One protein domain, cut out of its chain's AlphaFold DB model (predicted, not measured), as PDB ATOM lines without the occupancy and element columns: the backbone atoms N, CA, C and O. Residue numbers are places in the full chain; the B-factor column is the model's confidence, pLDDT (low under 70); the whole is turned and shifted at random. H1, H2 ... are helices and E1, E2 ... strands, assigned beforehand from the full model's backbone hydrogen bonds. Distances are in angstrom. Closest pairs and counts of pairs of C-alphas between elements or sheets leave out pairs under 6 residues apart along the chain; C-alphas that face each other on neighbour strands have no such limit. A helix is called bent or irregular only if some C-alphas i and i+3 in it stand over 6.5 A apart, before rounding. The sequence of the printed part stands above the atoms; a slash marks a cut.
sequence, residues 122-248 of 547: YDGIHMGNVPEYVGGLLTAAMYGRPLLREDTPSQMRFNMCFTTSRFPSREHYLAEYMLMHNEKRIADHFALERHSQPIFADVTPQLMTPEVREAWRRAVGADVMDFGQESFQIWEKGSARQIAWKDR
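Overview. This is residues 122 to 248 of the 547 residues of an uncharacterized protein of Coniochaeta sp. 2T2.1 (UniProt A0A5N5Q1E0). A small twisted sheet of four strands has H2 over one face, with H3 next to the start of H2 and H4 beside the edge strand E3, while a wide, open loop leaves the sheet after E3 and returns to E4 through H5 and H6. That loop, residues 196 to 228, makes one end of the long axis, and the tail after E4 reaches toward the other. The printed part has 127 residues, with six named helices and four named strands in the order E1, H1, H2, E2, H3, H4, E3, H5, H6, E4. The sheet runs E1, E2, E4, E3 and is mixed, and the class is mixed, helices and strands. The whole is compact, with a radius of gyration of the C-alphas of 15.6 A, yet elongated in outline, spanning 48 by 27 by 26 A.

Along the chain. E1 is residues 124 to 126, with C-alpha 124 at (161.107, 179.347, 147.269). H1 is residues 131 to 134, and H2, the longest helix, is residues 136 to 147, 16.9 A from first to last C-alpha. H2 is neither bent nor irregular, but only just: C-alphas 142 and 145 are 6.3 A apart. E2 is residues 155 to 158, 10.5 A long. H3 is residues 170 to 178, 11.6 A long, and H4 is residues 183 to 190, 10.2 A long. E3 is residues 192 to 195. H5 is residues 210 to 220, 15.3 A long, with C-alpha 210 at (141.223, 165.224, 125.320), and H6 is residues 222 to 228. E4, the longest strand, is residues 233 to 237, 13.3 A long, ending with C-alpha 237 at (162.362, 170.200, 151.386).

Arrangement. E1, an edge strand, is parallel to E2 at 7 degrees, with N 125 and O 155 at 2.9 A. E2 and E4 are antiparallel at 162 degrees, with N 233 and O 158 at 2.8 A. E4 and the other edge strand E3 are antiparallel at 130 degrees, with N 236 and O 193 at 2.8 A. E1, H1, H2 and E2 form a strand-helix-strand unit, two parallel neighbour strands with helices between, and its crossover is right-handed. E2, H3, H4 and E3 form a split one, with E4 between its strands, also right-handed. H2 is on one face of the sheet in two layers, at a height over the sheet of 9.0 A, over E2 and E4. On the local plane it stands at 31 degrees to E4, only just slantwise to the strands. H2 touches H3 with residues 136 to 138 alone; the closest C-alphas, of Leu 138 and Met 178, are 5.6 A apart, and the tilt of 67 degrees is steep, only just short of about perpendicular. H1 and H2 only just touch, only at the corner, with 3 pairs of C-alphas within 8 A. H4 stands at the sheet's level, with a height over the sheet of 2.3 A; the closest C-alphas of H4 and E3, of Ala 187 and Glu 193, are 4.9 A apart. H3 and H6 only just touch, with 3 pairs of C-alphas within 8 A, the closest being Arg 170 and Phe 227 at 5.6 A. H5 and H6 are close but not clearly touching, with the C-alphas of Arg 217 and Met 225 at 6.1 A, and stand about perpendicular at 84 degrees. H5 is apart from H2, H3 and H4. In H3, H4, H5 and H6 every O i to N i+4 pair is within hydrogen-bond range; in H2, 5 of 8 are, and H1 is too short for such a pair.

Size, cuts and confidence. The two C-alphas farthest apart, of Gln 206 and Trp 245, are 50.5 A apart. The printed part has no cut. The links E2 to H3 and E3 to H5 are long, the latter with residues 196 to 209 between them. The mean pLDDT of the printed part is 83.0; under 70 are residues 162, 165, 197 to 208 and 228 to 231.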
ATOM      1  N   TYR A 122     165.805 180.538 151.687       95.25
ATOM      2  CA  TYR A 122     164.614 180.979 150.966       95.25
ATOM      3  C   TYR A 122     163.462 179.977 151.117       95.25
ATOM      4  O   TYR A 122     163.677 178.764 151.148       95.25
ATOM      5  N   ASP A 123     162.225 180.479 151.167       94.38
ATOM      6  CA  ASP A 123     161.013 179.649 151.098       94.38
ATOM      7  C   ASP A 123     160.803 179.061 149.690       94.38
ATOM      8  O   ASP A 123     160.205 178.003 149.512       94.38
ATOM      9  N   GLY A 124     161.300 179.742 148.657       94.31
ATOM     10  CA  GLY A 124     161.107 179.347 147.269       94.31
ATOM     11  C   GLY A 124     162.289 179.730 146.391       94.31
ATOM     12  O   GLY A 124     162.658 180.899 146.341       94.31
ATOM     13  N   ILE A 125     162.830 178.771 145.640       95.06
ATOM     14  CA  ILE A 125     163.872 179.017 144.633       95.06
ATOM     15  C   ILE A 125     163.318 178.653 143.255       95.06
ATOM     16  O   ILE A 125     162.953 177.507 143.003       95.06
ATOM     17  N   HIS A 126     163.243 179.624 142.346       93.38
ATOM     18  CA  HIS A 126     162.787 179.408 140.972       93.38
ATOM     19  C   HIS A 126     163.961 179.561 140.002       93.38
ATOM     20  O   HIS A 126     164.425 180.673 139.761       93.38
ATOM     21  N   MET A 127     164.409 178.458 139.403       89.88
ATOM     22  CA  MET A 127     165.622 178.439 138.573       89.88
ATOM     23  C   MET A 127     165.335 178.545 137.066       89.88
ATOM     24  O   MET A 127     166.259 178.518 136.257       89.88
ATOM     25  N   GLY A 128     164.063 178.654 136.664       86.31
ATOM     26  CA  GLY A 128     163.691 178.595 135.249       86.31
ATOM     27  C   GLY A 128     164.182 177.289 134.630       86.31
ATOM     28  O   GLY A 128     164.052 176.239 135.251       86.31
ATOM     29  N   ASN A 129     164.770 177.354 133.440       83.88
ATOM     30  CA  ASN A 129     165.336 176.195 132.753       83.88
ATOM     31  C   ASN A 129     166.845 176.032 132.988       83.88
ATOM     32  O   ASN A 129     167.463 175.176 132.364       83.88
ATOM     33  N   VAL A 130     167.448 176.826 133.883       86.88
ATOM     34  CA  VAL A 130     168.901 176.813 134.116       86.88
ATOM     35  C   VAL A 130     169.434 175.416 134.446       86.88
ATOM     36  O   VAL A 130     170.423 175.037 133.822       86.88
ATOM     37  N   PRO A 131     168.795 174.607 135.324       88.75
ATOM     38  CA  PRO A 131     169.294 173.271 135.648       88.75
ATOM     39  C   PRO A 131     169.509 172.368 134.427       88.75
ATOM     40  O   PRO A 131     170.443 171.577 134.427       88.75
ATOM     41  N   GLU A 132     168.733 172.522 133.352       81.75
ATOM     42  CA  GLU A 132     168.905 171.762 132.102       81.75
ATOM     43  C   GLU A 132     170.271 171.995 131.426       81.75
ATOM     44  O   GLU A 132     170.734 171.147 130.660       81.75
ATOM     45  N   TYR A 133     170.927 173.120 131.728       81.56
ATOM     46  CA  TYR A 133     172.209 173.514 131.142       81.56
ATOM     47  C   TYR A 133     173.430 173.174 131.999       81.56
ATOM     48  O   TYR A 133     174.556 173.226 131.513       81.56
ATOM     49  N   VAL A 134     173.224 172.867 133.283       85.94
ATOM     50  CA  VAL A 134     174.304 172.819 134.284       85.94
ATOM     51  C   VAL A 134     174.364 171.505 135.061       85.94
ATOM     52  O   VAL A 134     175.008 171.449 136.103       85.94
ATOM     53  N   GLY A 135     173.705 170.437 134.597       88.44
ATOM     54  CA  GLY A 135     173.741 169.126 135.270       88.44
ATOM     55  C   GLY A 135     172.431 168.665 135.919       88.44
ATOM     56  O   GLY A 135     172.436 167.772 136.763       88.44
ATOM     57  N   GLY A 136     171.302 169.245 135.517       90.38
ATOM     58  CA  GLY A 136     169.949 168.825 135.882       90.38
ATOM     59  C   GLY A 136     169.664 168.859 137.380       90.38
ATOM     60  O   GLY A 136     170.115 169.749 138.107       90.38
ATOM     61  N   LEU A 137     168.882 167.875 137.837       93.50
ATOM     62  CA  LEU A 137     168.465 167.771 139.234       93.50
ATOM     63  C   LEU A 137     169.649 167.661 140.198       93.50
ATOM     64  O   LEU A 137     169.561 168.201 141.295       93.50
ATOM     65  N   LEU A 138     170.758 167.027 139.802       95.56
ATOM     66  CA  LEU A 138     171.930 166.879 140.671       95.56
ATOM     67  C   LEU A 138     172.479 168.241 141.086       95.56
ATOM     68  O   LEU A 138     172.721 168.488 142.264       95.56
ATOM     69  N   THR A 139     172.603 169.155 140.128       94.31
ATOM     70  CA  THR A 139     173.093 170.513 140.366       94.31
ATOM     71  C   THR A 139     172.096 171.327 141.187       94.31
ATOM     72  O   THR A 139     172.481 171.964 142.169       94.31
ATOM     73  N   ALA A 140     170.798 171.244 140.874       94.50
ATOM     74  CA  ALA A 140     169.762 171.868 141.701       94.50
ATOM     75  C   ALA A 140     169.785 171.337 143.150       94.50
ATOM     76  O   ALA A 140     169.655 172.109 144.099       94.50
ATOM     77  N   ALA A 141     170.015 170.037 143.337       95.25
ATOM     78  CA  ALA A 141     170.084 169.404 144.645       95.25
ATOM     79  C   ALA A 141     171.372 169.740 145.416       95.25
ATOM     80  O   ALA A 141     171.319 169.917 146.626       95.25
ATOM     81  N   MET A 142     172.525 169.870 144.757       95.44
ATOM     82  CA  MET A 142     173.777 170.228 145.441       95.44
ATOM     83  C   MET A 142     173.814 171.692 145.892       95.44
ATOM     84  O   MET A 142     174.328 171.976 146.976       95.44
ATOM     85  N   TYR A 143     173.262 172.602 145.084       95.38
ATOM     86  CA  TYR A 143     173.429 174.048 145.277       95.38
ATOM     87  C   TYR A 143     172.148 174.766 145.715       95.38
ATOM     88  O   TYR A 143     172.209 175.696 146.515       95.38
ATOM     89  N   GLY A 144     170.979 174.312 145.260       95.25
ATOM     90  CA  GLY A 144     169.688 174.893 145.634       95.25
ATOM     91  C   GLY A 144     169.166 174.391 146.978       95.25
ATOM     92  O   GLY A 144     168.770 175.192 147.821       95.25
ATOM     93  N   ARG A 145     169.200 173.073 147.222       94.12
ATOM     94  CA  ARG A 145     168.678 172.478 148.470       94.12
ATOM     95  C   ARG A 145     169.278 173.077 149.752       94.12
ATOM     96  O   ARG A 145     168.502 173.298 150.684       94.12
ATOM     97  N   PRO A 146     170.593 173.352 149.860       93.81
ATOM     98  CA  PRO A 146     171.152 173.959 151.070       93.81
ATOM     99  C   PRO A 146     170.641 175.375 151.359       93.81
ATOM    100  O   PRO A 146     170.772 175.843 152.485       93.81
ATOM    101  N   LEU A 147     170.074 176.051 150.356       95.94
ATOM    102  CA  LEU A 147     169.518 177.394 150.474       95.94
ATOM    103  C   LEU A 147     168.018 177.385 150.800       95.94
ATOM    104  O   LEU A 147     167.412 178.447 150.877       95.94
ATOM    105  N   LEU A 148     167.390 176.222 150.984       95.50
ATOM    106  CA  LEU A 148     165.997 176.140 151.423       95.50
ATOM    107  C   LEU A 148     165.889 176.315 152.942       95.50
ATOM    108  O   LEU A 148     166.709 175.796 153.700       95.50
ATOM    109  N   ARG A 149     164.861 177.038 153.396       93.50
ATOM    110  CA  ARG A 149     164.577 177.204 154.830       93.50
ATOM    111  C   ARG A 149     164.208 175.881 155.480       93.50
ATOM    112  O   ARG A 149     163.334 175.178 154.988       93.50
ATOM    113  N   GLU A 150     164.827 175.567 156.613       90.75
ATOM    114  CA  GLU A 150     164.564 174.319 157.338       90.75
ATOM    115  C   GLU A 150     163.340 174.378 158.256       90.75
ATOM    116  O   GLU A 150     162.737 173.338 158.528       90.75
ATOM    117  N   ASP A 151     162.979 175.573 158.715       90.12
ATOM    118  CA  ASP A 151     161.942 175.837 159.715       90.12
ATOM    119  C   ASP A 151     160.550 176.092 159.118       90.12
ATOM    120  O   ASP A 151     159.547 175.957 159.818       90.12
ATOM    121  N   THR A 152     160.478 176.419 157.828       90.25
ATOM    122  CA  THR A 152     159.230 176.626 157.084       90.25
ATOM    123  C   THR A 152     159.108 175.634 155.925       90.25
ATOM    124  O   THR A 152     160.117 175.088 155.460       90.25
ATOM    125  N   PRO A 153     157.881 175.363 155.435       91.88
ATOM    126  CA  PRO A 153     157.702 174.714 154.144       91.88
ATOM    127  C   PRO A 153     158.443 175.507 153.069       91.88
ATOM    128  O   PRO A 153     158.205 176.702 152.895       91.88
ATOM    129  N   SER A 154     159.350 174.842 152.364       94.94
ATOM    130  CA  SER A 154     160.182 175.475 151.351       94.94
ATOM    131  C   SER A 154     160.427 174.540 150.174       94.94
ATOM    132  O   SER A 154     160.394 173.314 150.312       94.94
ATOM    133  N   GLN A 155     160.631 175.118 148.991       95.06
ATOM    134  CA  GLN A 155     160.724 174.358 147.746       95.06
ATOM    135  C   GLN A 155     161.652 175.002 146.721       95.06
ATOM    136  O   GLN A 155     161.836 176.219 146.674       95.06
ATOM    137  N   MET A 156     162.165 174.180 145.818       94.69
ATOM    138  CA  MET A 156     162.820 174.627 144.598       94.69
ATOM    139  C   MET A 156     162.070 174.111 143.373       94.69
ATOM    140  O   MET A 156     161.486 173.027 143.389       94.69
ATOM    141  N   ARG A 157     162.074 174.900 142.300       92.19
ATOM    142  CA  ARG A 157     161.411 174.541 141.048       92.19
ATOM    143  C   ARG A 157     162.164 175.013 139.821       92.19
ATOM    144  O   ARG A 157     162.766 176.091 139.814       92.19
ATOM    145  N   PHE A 158     162.081 174.209 138.774       88.50
ATOM    146  CA  PHE A 158     162.692 174.469 137.478       88.50
ATOM    147  C   PHE A 158     161.916 173.742 136.381       88.50
ATOM    148  O   PHE A 158     161.195 172.791 136.660       88.50
ATOM    149  N   ASN A 159     162.022 174.193 135.138       81.75
ATOM    150  CA  ASN A 159     161.368 173.564 133.995       81.75
ATOM    151  C   ASN A 159     162.394 172.907 133.069       81.75
ATOM    152  O   ASN A 159     163.560 173.293 133.038       81.75
ATOM    153  N   MET A 160     161.949 171.910 132.309       77.62
ATOM    154  CA  MET A 160     162.753 171.249 131.281       77.62
ATOM    155  C   MET A 160     162.139 171.579 129.927       77.62
ATOM    156  O   MET A 160     160.990 171.223 129.667       77.62
ATOM    157  N   CYS A 161     162.867 172.312 129.088       70.44
ATOM    158  CA  CYS A 161     162.334 172.810 127.820       70.44
ATOM    159  C   CYS A 161     162.785 171.980 126.620       70.44
ATOM    160  O   CYS A 161     162.026 171.850 125.663       70.44
ATOM    161  N   PHE A 162     164.010 171.457 126.647       67.25
ATOM    162  CA  PHE A 162     164.674 170.918 125.457       67.25
ATOM    163  C   PHE A 162     164.947 169.414 125.538       67.25
ATOM    164  O   PHE A 162     165.148 168.768 124.510       67.25
ATOM    165  N   THR A 163     164.948 168.848 126.744       70.88
ATOM    166  CA  THR A 163     165.367 167.465 127.003       70.88
ATOM    167  C   THR A 163     164.220 166.531 127.365       70.88
ATOM    168  O   THR A 163     164.417 165.321 127.342       70.88
ATOM    169  N   THR A 164     163.010 167.038 127.629       70.50
ATOM    170  CA  THR A 164     161.859 166.199 128.018       70.50
ATOM    171  C   THR A 164     161.568 165.102 127.003       70.50
ATOM    172  O   THR A 164     161.431 163.943 127.376       70.50
ATOM    173  N   SER A 165     161.578 165.433 125.711       69.38
ATOM    174  CA  SER A 165     161.349 164.470 124.628       69.38
ATOM    175  C   SER A 165     162.510 163.495 124.394       69.38
ATOM    176  O   SER A 165     162.406 162.637 123.521       69.38
ATOM    177  N   ARG A 166     163.640 163.647 125.098       77.69
ATOM    178  CA  ARG A 166     164.796 162.742 125.003       77.69
ATOM    179  C   ARG A 166     164.742 161.618 126.032       77.69
ATOM    180  O   ARG A 166     165.375 160.589 125.816       77.69
ATOM    181  N   PHE A 167     163.991 161.793 127.118       83.50
ATOM    182  CA  PHE A 167     163.852 160.781 128.156       83.50
ATOM    183  C   PHE A 167     162.575 159.964 127.936       83.50
ATOM    184  O   PHE A 167     161.494 160.549 127.866       83.50
ATOM    185  N   PRO A 168     162.665 158.623 127.873       84.94
ATOM    186  CA  PRO A 168     161.488 157.761 127.763       84.94
ATOM    187  C   PRO A 168     160.517 157.896 128.941       84.94
ATOM    188  O   PRO A 168     159.318 157.691 128.786       84.94
ATOM    189  N   SER A 169     161.038 158.217 130.125       86.94
ATOM    190  CA  SER A 169     160.255 158.382 131.345       86.94
ATOM    191  C   SER A 169     160.997 159.259 132.356       86.94
ATOM    192  O   SER A 169     162.182 159.574 132.181       86.94
ATOM    193  N   ARG A 170     160.328 159.610 133.459       88.19
ATOM    194  CA  ARG A 170     160.960 160.338 134.568       88.19
ATOM    195  C   ARG A 170     162.104 159.539 135.189       88.19
ATOM    196  O   ARG A 170     163.144 160.107 135.498       88.19
ATOM    197  N   GLU A 171     161.954 158.228 135.326       92.38
ATOM    198  CA  GLU A 171     162.989 157.337 135.856       92.38
ATOM    199  C   GLU A 171     164.269 157.408 135.019       92.38
ATOM    200  O   GLU A 171     165.355 157.363 135.584       92.38
ATOM    201  N   HIS A 172     164.160 157.582 133.696       92.00
ATOM    202  CA  HIS A 172     165.319 157.785 132.822       92.00
ATOM    203  C   HIS A 172     165.967 159.155 133.031       92.00
ATOM    204  O   HIS A 172     167.190 159.252 133.079       92.00
ATOM    205  N   TYR A 173     165.167 160.208 133.211       90.62
ATOM    206  CA  TYR A 173     165.687 161.525 133.584       90.62
ATOM    207  C   TYR A 173     166.457 161.472 134.913       90.62
ATOM    208  O   TYR A 173     167.574 161.979 135.020       90.62
ATOM    209  N   LEU A 174     165.886 160.814 135.922       93.94
ATOM    210  CA  LEU A 174     166.510 160.657 137.231       93.94
ATOM    211  C   LEU A 174     167.758 159.764 137.154       93.94
ATOM    212  O   LEU A 174     168.804 160.144 137.680       93.94
ATOM    213  N   ALA A 175     167.686 158.632 136.443       95.75
ATOM    214  CA  ALA A 175     168.826 157.753 136.188       95.75
ATOM    215  C   ALA A 175     169.988 158.532 135.577       95.75
ATOM    216  O   ALA A 175     171.118 158.418 136.044       95.75
ATOM    217  N   GLU A 176     169.698 159.374 134.590       93.25
ATOM    218  CA  GLU A 176     170.694 160.194 133.934       93.25
ATOM    219  C   GLU A 176     171.333 161.200 134.897       93.25
ATOM    220  O   GLU A 176     172.541 161.161 135.114       93.25
ATOM    221  N   TYR A 177     170.570 162.106 135.503       93.62
ATOM    222  CA  TYR A 177     171.192 163.191 136.270       93.62
ATOM    223  C   TYR A 177     171.668 162.760 137.662       93.62
ATOM    224  O   TYR A 177     172.664 163.284 138.147       93.62
ATOM    225  N   MET A 178     171.005 161.794 138.302       95.69
ATOM    226  CA  MET A 178     171.274 161.416 139.695       95.69
ATOM    227  C   MET A 178     172.044 160.101 139.837       95.69
ATOM    228  O   MET A 178     172.491 159.786 140.944       95.69
ATOM    229  N   LEU A 179     172.165 159.300 138.767       96.56
ATOM    230  CA  LEU A 179     172.513 157.872 138.854       96.56
ATOM    231  C   LEU A 179     171.656 157.145 139.907       96.56
ATOM    232  O   LEU A 179     172.114 156.270 140.635       96.56
ATOM    233  N   MET A 180     170.397 157.569 140.012       95.81
ATOM    234  CA  MET A 180     169.345 157.015 140.859       95.81
ATOM    235  C   MET A 180     168.037 157.230 140.114       95.81
ATOM    236  O   MET A 180     167.730 158.357 139.757       95.81
ATOM    237  N   HIS A 181     167.250 156.184 139.899       94.69
ATOM    238  CA  HIS A 181     165.971 156.309 139.188       94.69
ATOM    239  C   HIS A 181     164.753 156.374 140.117       94.69
ATOM    240  O   HIS A 181     163.663 156.732 139.689       94.69
ATOM    241  N   ASN A 182     164.949 156.079 141.405       91.06
ATOM    242  CA  ASN A 182     163.893 156.009 142.410       91.06
ATOM    243  C   ASN A 182     163.757 157.337 143.180       91.06
ATOM    244  O   ASN A 182     164.685 157.749 143.882       91.06
ATOM    245  N   GLU A 183     162.577 157.962 143.115       91.56
ATOM    246  CA  GLU A 183     162.260 159.214 143.824       91.56
ATOM    247  C   GLU A 183     162.441 159.104 145.345       91.56
ATOM    248  O   GLU A 183     162.950 160.036 145.965       91.56
ATOM    249  N   LYS A 184     162.119 157.953 145.953       90.25
ATOM    250  CA  LYS A 184     162.347 157.718 147.385       90.25
ATOM    251  C   LYS A 184     163.836 157.782 147.724       90.25
ATOM    252  O   LYS A 184     164.207 158.421 148.700       90.25
ATOM    253  N   ARG A 185     164.700 157.167 146.904       91.25
ATOM    254  CA  ARG A 185     166.159 157.245 147.108       91.25
ATOM    255  C   ARG A 185     166.644 158.687 147.013       91.25
ATOM    256  O   ARG A 185     167.463 159.108 147.821       91.25
ATOM    257  N   ILE A 186     166.116 159.463 146.070       93.44
ATOM    258  CA  ILE A 186     166.459 160.885 145.956       93.44
ATOM    259  C   ILE A 186     165.990 161.657 147.194       93.44
ATOM    260  O   ILE A 186     166.782 162.401 147.770       93.44
ATOM    261  N   ALA A 187     164.763 161.430 147.663       92.50
ATOM    262  CA  ALA A 187     164.260 162.034 148.892       92.50
ATOM    263  C   ALA A 187     165.136 161.693 150.101       92.50
ATOM    264  O   ALA A 187     165.564 162.590 150.831       92.50
ATOM    265  N   ASP A 188     165.498 160.424 150.262       90.19
ATOM    266  CA  ASP A 188     166.324 159.962 151.370       90.19
ATOM    267  C   ASP A 188     167.758 160.529 151.300       90.19
ATOM    268  O   ASP A 188     168.309 160.980 152.308       90.19
ATOM    269  N   HIS A 189     168.386 160.537 150.121       93.94
ATOM    270  CA  HIS A 189     169.800 160.897 149.973       93.94
ATOM    271  C   HIS A 189     170.046 162.385 149.708       93.94
ATOM    272  O   HIS A 189     171.136 162.859 150.004       93.94
ATOM    273  N   PHE A 190     169.053 163.139 149.243       94.38
ATOM    274  CA  PHE A 190     169.181 164.576 148.969       94.38
ATOM    275  C   PHE A 190     168.243 165.442 149.819       94.38
ATOM    276  O   PHE A 190     168.315 166.663 149.731       94.38
ATOM    277  N   ALA A 191     167.404 164.840 150.675       93.56
ATOM    278  CA  ALA A 191     166.386 165.545 151.462       93.56
ATOM    279  C   ALA A 191     165.481 166.419 150.582       93.56
ATOM    280  O   ALA A 191     165.242 167.588 150.898       93.56
ATOM    281  N   LEU A 192     165.022 165.853 149.467       93.88
ATOM    282  CA  LEU A 192     164.184 166.512 148.470       93.88
ATOM    283  C   LEU A 192     163.026 165.607 148.064       93.88
ATOM    284  O   LEU A 192     163.228 164.588 147.411       93.88
ATOM    285  N   GLU A 193     161.816 165.999 148.427       93.88
ATOM    286  CA  GLU A 193     160.599 165.257 148.113       93.88
ATOM    287  C   GLU A 193     159.945 165.871 146.877       93.88
ATOM    288  O   GLU A 193     159.796 167.088 146.768       93.88
ATOM    289  N   ARG A 194     159.594 165.038 145.897       90.69
ATOM    290  CA  ARG A 194     158.970 165.539 144.676       90.69
ATOM    291  C   ARG A 194     157.517 165.893 144.955       90.69
ATOM    292  O   ARG A 194     156.755 165.063 145.446       90.69
ATOM    293  N   HIS A 195     157.120 167.091 144.554       85.56
ATOM    294  CA  HIS A 195     155.725 167.492 144.552       85.56
ATOM    295  C   HIS A 195     155.171 167.364 143.132       85.56
ATOM    296  O   HIS A 195     155.564 168.092 142.220       85.56
ATOM    297  N   SER A 196     154.256 166.417 142.929       72.38
ATOM    298  CA  SER A 196     153.611 166.226 141.629       72.38
ATOM    299  C   SER A 196     152.498 167.256 141.438       72.38
ATOM    300  O   SER A 196     151.499 167.226 142.157       72.38
ATOM    301  N   GLN A 197     152.638 168.139 140.447       65.62
ATOM    302  CA  GLN A 197     151.559 169.022 139.996       65.62
ATOM    303  C   GLN A 197     151.153 168.687 138.557       65.62
ATOM    304  O   GLN A 197     152.004 168.709 137.667       65.62
ATOM    305  N   PRO A 198     149.861 168.426 138.280       56.06
ATOM    306  CA  PRO A 198     149.379 168.318 136.909       56.06
ATOM    307  C   PRO A 198     149.497 169.674 136.194       56.06
ATOM    308  O   PRO A 198     148.976 170.674 136.685       56.06
ATOM    309  N   ILE A 199     150.098 169.709 134.995       53.09
ATOM    310  CA  ILE A 199     150.246 170.931 134.174       53.09
ATOM    311  C   ILE A 199     148.954 171.722 133.968       53.09
ATOM    312  O   ILE A 199     148.976 172.947 133.846       53.09
ATOM    313  N   PHE A 200     147.825 171.030 133.834       52.06
ATOM    314  CA  PHE A 200     146.633 171.619 133.223       52.06
ATOM    315  C   PHE A 200     145.754 172.421 134.179       52.06
ATOM    316  O   PHE A 200     144.663 172.820 133.780       52.06
ATOM    317  N   ALA A 201     146.211 172.682 135.406       46.31
ATOM    318  CA  ALA A 201     145.517 173.621 136.276       46.31
ATOM    319  C   ALA A 201     145.593 175.062 135.727       46.31
ATOM    320  O   ALA A 201     144.580 175.756 135.747       46.31
ATOM    321  N   ASP A 202     146.733 175.479 135.139       48.06
ATOM    322  CA  ASP A 202     147.020 176.918 134.978       48.06
ATOM    323  C   ASP A 202     147.402 177.421 133.564       48.06
ATOM    324  O   ASP A 202     147.448 178.636 133.355       48.06
ATOM    325  N   VAL A 203     147.622 176.567 132.548       47.81
ATOM    326  CA  VAL A 203     148.001 177.027 131.184       47.81
ATOM    327  C   VAL A 203     146.993 176.579 130.115       47.81
ATOM    328  O   VAL A 203     147.035 175.463 129.610       47.81
ATOM    329  N   THR A 204     146.080 177.500 129.776       46.72
ATOM    330  CA  THR A 204     145.099 177.499 128.663       46.72
ATOM    331  C   THR A 204     144.542 176.129 128.225       46.72
ATOM    332  O   THR A 204     145.052 175.521 127.280       46.72
ATOM    333  N   PRO A 205     143.391 175.708 128.790       50.28
ATOM    334  CA  PRO A 205     142.625 174.526 128.370       50.28
ATOM    335  C   PRO A 205     142.238 174.474 126.879       50.28
ATOM    336  O   PRO A 205     141.756 173.450 126.407       50.28
ATOM    337  N   GLN A 206     142.412 175.562 126.118       52.75
ATOM    338  CA  GLN A 206     141.937 175.660 124.734       52.75
ATOM    339  C   GLN A 206     142.849 174.998 123.682       52.75
ATOM    340  O   GLN A 206     142.400 174.812 122.555       52.75
ATOM    341  N   LEU A 207     144.107 174.658 124.004       56.38
ATOM    342  CA  LEU A 207     145.072 174.097 123.033       56.38
ATOM    343  C   LEU A 207     145.294 172.578 123.160       56.38
ATOM    344  O   LEU A 207     145.881 171.976 122.265       56.38
ATOM    345  N   MET A 208     144.820 171.957 124.241       63.75
ATOM    346  CA  MET A 208     145.046 170.543 124.566       63.75
ATOM    347  C   MET A 208     143.719 169.868 124.930       63.75
ATOM    348  O   MET A 208     143.442 169.587 126.096       63.75
ATOM    349  N   THR A 209     142.870 169.645 123.923       71.62
ATOM    350  CA  THR A 209     141.628 168.876 124.107       71.62
ATOM    351  C   THR A 209     141.951 167.414 124.448       71.62
ATOM    352  O   THR A 209     143.062 166.954 124.159       71.62
ATOM    353  N   PRO A 210     141.021 166.650 125.051       77.75
ATOM    354  CA  PRO A 210     141.223 165.224 125.320       77.75
ATOM    355  C   PRO A 210     141.655 164.427 124.080       77.75
ATOM    356  O   PRO A 210     142.514 163.555 124.179       77.75
ATOM    357  N   GLU A 211     141.130 164.771 122.902       80.12
ATOM    358  CA  GLU A 211     141.464 164.120 121.632       80.12
ATOM    359  C   GLU A 211     142.898 164.430 121.196       80.12
ATOM    360  O   GLU A 211     143.621 163.527 120.777       80.12
ATOM    361  N   VAL A 212     143.333 165.691 121.324       75.06
ATOM    362  CA  VAL A 212     144.721 166.092 121.047       75.06
ATOM    363  C   VAL A 212     145.662 165.411 122.036       75.06
ATOM    364  O   VAL A 212     146.673 164.851 121.624       75.06
ATOM    365  N   ARG A 213     145.308 165.384 123.327       73.31
ATOM    366  CA  ARG A 213     146.094 164.705 124.363       73.31
ATOM    367  C   ARG A 213     146.275 163.226 124.043       73.31
ATOM    368  O   ARG A 213     147.395 162.737 124.115       73.31
ATOM    369  N   GLU A 214     145.204 162.535 123.680       79.81
ATOM    370  CA  GLU A 214     145.244 161.111 123.356       79.81
ATOM    371  C   GLU A 214     145.996 160.835 122.041       79.81
ATOM    372  O   GLU A 214     146.750 159.868 121.946       79.81
ATOM    373  N   ALA A 215     145.868 161.712 121.039       78.25
ATOM    374  CA  ALA A 215     146.652 161.627 119.808       78.25
ATOM    375  C   ALA A 215     148.158 161.788 120.077       78.25
ATOM    376  O   ALA A 215     148.959 161.005 119.568       78.25
ATOM    377  N   TRP A 216     148.543 162.750 120.920       71.00
ATOM    378  CA  TRP A 216     149.929 162.911 121.356       71.00
ATOM    379  C   TRP A 216     150.398 161.734 122.219       71.00
ATOM    380  O   TRP A 216     151.486 161.221 121.985       71.00
ATOM    381  N   ARG A 217     149.565 161.233 123.144       77.94
ATOM    382  CA  ARG A 217     149.854 160.040 123.961       77.94
ATOM    383  C   ARG A 217     150.193 158.829 123.102       77.94
ATOM    384  O   ARG A 217     151.157 158.128 123.393       77.94
ATOM    385  N   ARG A 218     149.451 158.623 122.013       80.12
ATOM    386  CA  ARG A 218     149.747 157.578 121.026       80.12
ATOM    387  C   ARG A 218     150.998 157.865 120.194       80.12
ATOM    388  O   ARG A 218     151.684 156.922 119.823       80.12
ATOM    389  N   ALA A 219     151.289 159.131 119.894       76.38
ATOM    390  CA  ALA A 219     152.412 159.517 119.042       76.38
ATOM    391  C   ALA A 219     153.777 159.459 119.749       76.38
ATOM    392  O   ALA A 219     154.751 159.033 119.135       76.38
ATOM    393  N   VAL A 220     153.859 159.899 121.008       71.00
ATOM    394  CA  VAL A 220     155.131 160.003 121.751       71.00
ATOM    395  C   VAL A 220     155.252 159.012 122.917       71.00
ATOM    396  O   VAL A 220     156.334 158.866 123.471       71.00
ATOM    397  N   GLY A 221     154.172 158.307 123.268       77.69
ATOM    398  CA  GLY A 221     154.123 157.375 124.395       77.69
ATOM    399  C   GLY A 221     153.543 157.998 125.668       77.69
ATOM    400  O   GLY A 221     153.624 159.206 125.893       77.69
ATOM    401  N   ALA A 222     152.929 157.156 126.507       74.50
ATOM    402  CA  ALA A 222     152.278 157.580 127.745       74.50
ATOM    403  C   ALA A 222     153.266 158.177 128.755       74.50
ATOM    404  O   ALA A 222     153.025 159.269 129.253       74.50
ATOM    405  N   ASP A 223     154.394 157.509 128.989       76.56
ATOM    406  CA  ASP A 223     155.357 157.916 130.018       76.56
ATOM    407  C   ASP A 223     156.100 159.207 129.643       76.56
ATOM    408  O   ASP A 223     156.275 160.094 130.479       76.56
ATOM    409  N   VAL A 224     156.458 159.361 128.363       75.31
ATOM    410  CA  VAL A 224     157.040 160.600 127.817       75.31
ATOM    411  C   VAL A 224     156.056 161.757 127.947       75.31
ATOM    412  O   VAL A 224     156.457 162.877 128.260       75.31
ATOM    413  N   MET A 225     154.763 161.503 127.728       72.69
ATOM    414  CA  MET A 225     153.729 162.517 127.919       72.69
ATOM    415  C   MET A 225     153.555 162.877 129.380       72.69
ATOM    416  O   MET A 225     153.572 164.060 129.689       72.69
ATOM    417  N   ASP A 226     153.425 161.903 130.272       73.38
ATOM    418  CA  ASP A 226     153.189 162.167 131.691       73.38
ATOM    419  C   ASP A 226     154.380 162.914 132.324       73.38
ATOM    420  O   ASP A 226     154.185 163.823 133.129       73.38
ATOM    421  N   PHE A 227     155.613 162.606 131.903       75.44
ATOM    422  CA  PHE A 227     156.826 163.319 132.315       75.44
ATOM    423  C   PHE A 227     157.000 164.687 131.629       75.44
ATOM    424  O   PHE A 227     157.275 165.692 132.285       75.44
ATOM    425  N   GLY A 228     156.840 164.742 130.305       67.75
ATOM    426  CA  GLY A 228     156.987 165.965 129.511       67.75
ATOM    427  C   GLY A 228     155.868 166.980 129.749       67.75
ATOM    428  O   GLY A 228     156.019 168.156 129.417       67.75
ATOM    429  N   GLN A 229     154.762 166.540 130.354       65.25
ATOM    430  CA  GLN A 229     153.660 167.369 130.816       65.25
ATOM    431  C   GLN A 229     153.829 167.832 132.268       65.25
ATOM    432  O   GLN A 229     152.832 168.022 132.959       65.25
ATOM    433  N   GLU A 230     155.044 168.096 132.736       68.88
ATOM    434  CA  GLU A 230     155.268 168.851 133.972       68.88
ATOM    435  C   GLU A 230     155.807 170.252 133.640       68.88
ATOM    436  O   GLU A 230     156.886 170.392 133.070       68.88
ATOM    437  N   SER A 231     155.043 171.314 133.956       64.81
ATOM    438  CA  SER A 231     155.433 172.704 133.641       64.81
ATOM    439  C   SER A 231     156.665 173.069 134.447       64.81
ATOM    440  O   SER A 231     157.551 173.757 133.951       64.81
ATOM    441  N   PHE A 232     156.717 172.563 135.678       79.38
ATOM    442  CA  PHE A 232     157.864 172.628 136.557       79.38
ATOM    443  C   PHE A 232     158.071 171.276 137.233       79.38
ATOM    444  O   PHE A 232     157.121 170.655 137.702       79.38
ATOM    445  N   GLN A 233     159.332 170.881 137.338       85.44
ATOM    446  CA  GLN A 233     159.813 169.958 138.352       85.44
ATOM    447  C   GLN A 233     159.807 170.709 139.685       85.44
ATOM    448  O   GLN A 233     160.542 171.688 139.833       85.44
ATOM    449  N   ILE A 234     158.970 170.286 140.632       89.94
ATOM    450  CA  ILE A 234     158.876 170.890 141.966       89.94
ATOM    451  C   ILE A 234     159.428 169.900 142.986       89.94
ATOM    452  O   ILE A 234     158.984 168.754 143.062       89.94
ATOM    453  N   TRP A 235     160.401 170.365 143.760       93.62
ATOM    454  CA  TRP A 235     161.060 169.590 144.800       93.62
ATOM    455  C   TRP A 235     160.982 170.356 146.114       93.62
ATOM    456  O   TRP A 235     161.571 171.429 146.270       93.62
ATOM    457  N   GLU A 236     160.220 169.808 147.044       94.88
ATOM    458  CA  GLU A 236     160.042 170.320 148.391       94.88
ATOM    459  C   GLU A 236     161.171 169.833 149.293       94.88
ATOM    460  O   GLU A 236     161.798 168.790 149.078       94.88
ATOM    461  N   LYS A 237     161.439 170.603 150.339       92.81
ATOM    462  CA  LYS A 237     162.362 170.200 151.386       92.81
ATOM    463  C   LYS A 237     161.871 168.926 152.081       92.81
ATOM    464  O   LYS A 237     160.825 168.928 152.721       92.81
ATOM    465  N   GLY A 238     162.694 167.882 152.050       87.75
ATOM    466  CA  GLY A 238     162.458 166.645 152.790       87.75
ATOM    467  C   GLY A 238     162.637 166.797 154.305       87.75
ATOM    468  O   GLY A 238     163.360 167.670 154.797       87.75
ATOM    469  N   SER A 239     161.987 165.908 155.051       73.44
ATOM    470  CA  SER A 239     161.822 166.001 156.513       73.44
ATOM    471  C   SER A 239     163.084 165.743 157.360       73.44
ATOM    472  O   SER A 239     163.182 166.260 158.473       73.44
ATOM    473  N   ALA A 240     164.068 164.980 156.869       70.88
ATOM    474  CA  ALA A 240     165.230 164.558 157.662       70.88
ATOM    475  C   ALA A 240     166.544 165.201 157.194       70.88
ATOM    476  O   ALA A 240     166.944 165.017 156.043       70.88
ATOM    477  N   ARG A 241     167.286 165.862 158.102       75.19
ATOM    478  CA  ARG A 241     168.630 166.436 157.837       75.19
ATOM    479  C   ARG A 241     169.743 165.390 157.715       75.19
ATOM    480  O   ARG A 241     170.725 165.639 157.021       75.19
ATOM    481  N   GLN A 242     169.574 164.217 158.319       87.56
ATOM    482  CA  GLN A 242     170.469 163.074 158.147       87.56
ATOM    483  C   GLN A 242     169.666 161.811 157.872       87.56
ATOM    484  O   GLN A 242     168.571 161.637 158.404       87.56
ATOM    485  N   ILE A 243     170.228 160.925 157.057       90.44
ATOM    486  CA  ILE A 243     169.626 159.630 156.765       90.44
ATOM    487  C   ILE A 243     169.940 158.637 157.892       90.44
ATOM    488  O   ILE A 243     171.086 158.528 158.360       90.44
ATOM    489  N   ALA A 244     168.916 157.908 158.340       89.19
ATOM    490  CA  ALA A 244     169.085 156.865 159.343       89.19
ATOM    491  C   ALA A 244     170.006 155.759 158.810       89.19
ATOM    492  O   ALA A 244     170.027 155.478 157.615       89.19
ATOM    493  N   TRP A 245     170.771 155.115 159.698       88.19
ATOM    494  CA  TRP A 245     171.773 154.115 159.305       88.19
ATOM    495  C   TRP A 245     171.207 153.018 158.391       88.19
ATOM    496  O   TRP A 245     171.811 152.698 157.376       88.19
ATOM    497  N   LYS A 246     170.030 152.490 158.739       90.81
ATOM    498  CA  LYS A 246     169.340 151.417 158.007       90.81
ATOM    499  C   LYS A 246     168.876 151.808 156.597       90.81
ATOM    500  O   LYS A 246     168.647 150.920 155.789       90.81
ATOM    501  N   ASP A 247     168.718 153.105 156.337       91.00
ATOM    502  CA  ASP A 247     168.190 153.634 155.076       91.00
ATOM    503  C   ASP A 247     169.325 154.115 154.146       91.00
ATOM    504  O   ASP A 247     169.089 154.505 153.005       91.00
ATOM    505  N   ARG A 248     170.582 154.084 154.614       94.06
ATOM    506  CA  ARG A 248     171.766 154.399 153.803       94.06
ATOM    507  C   ARG A 248     172.014 153.317 152.766       94.06
ATOM    508  O   ARG A 248     171.756 152.141 153.007       94.06
TER     509      ARG A 248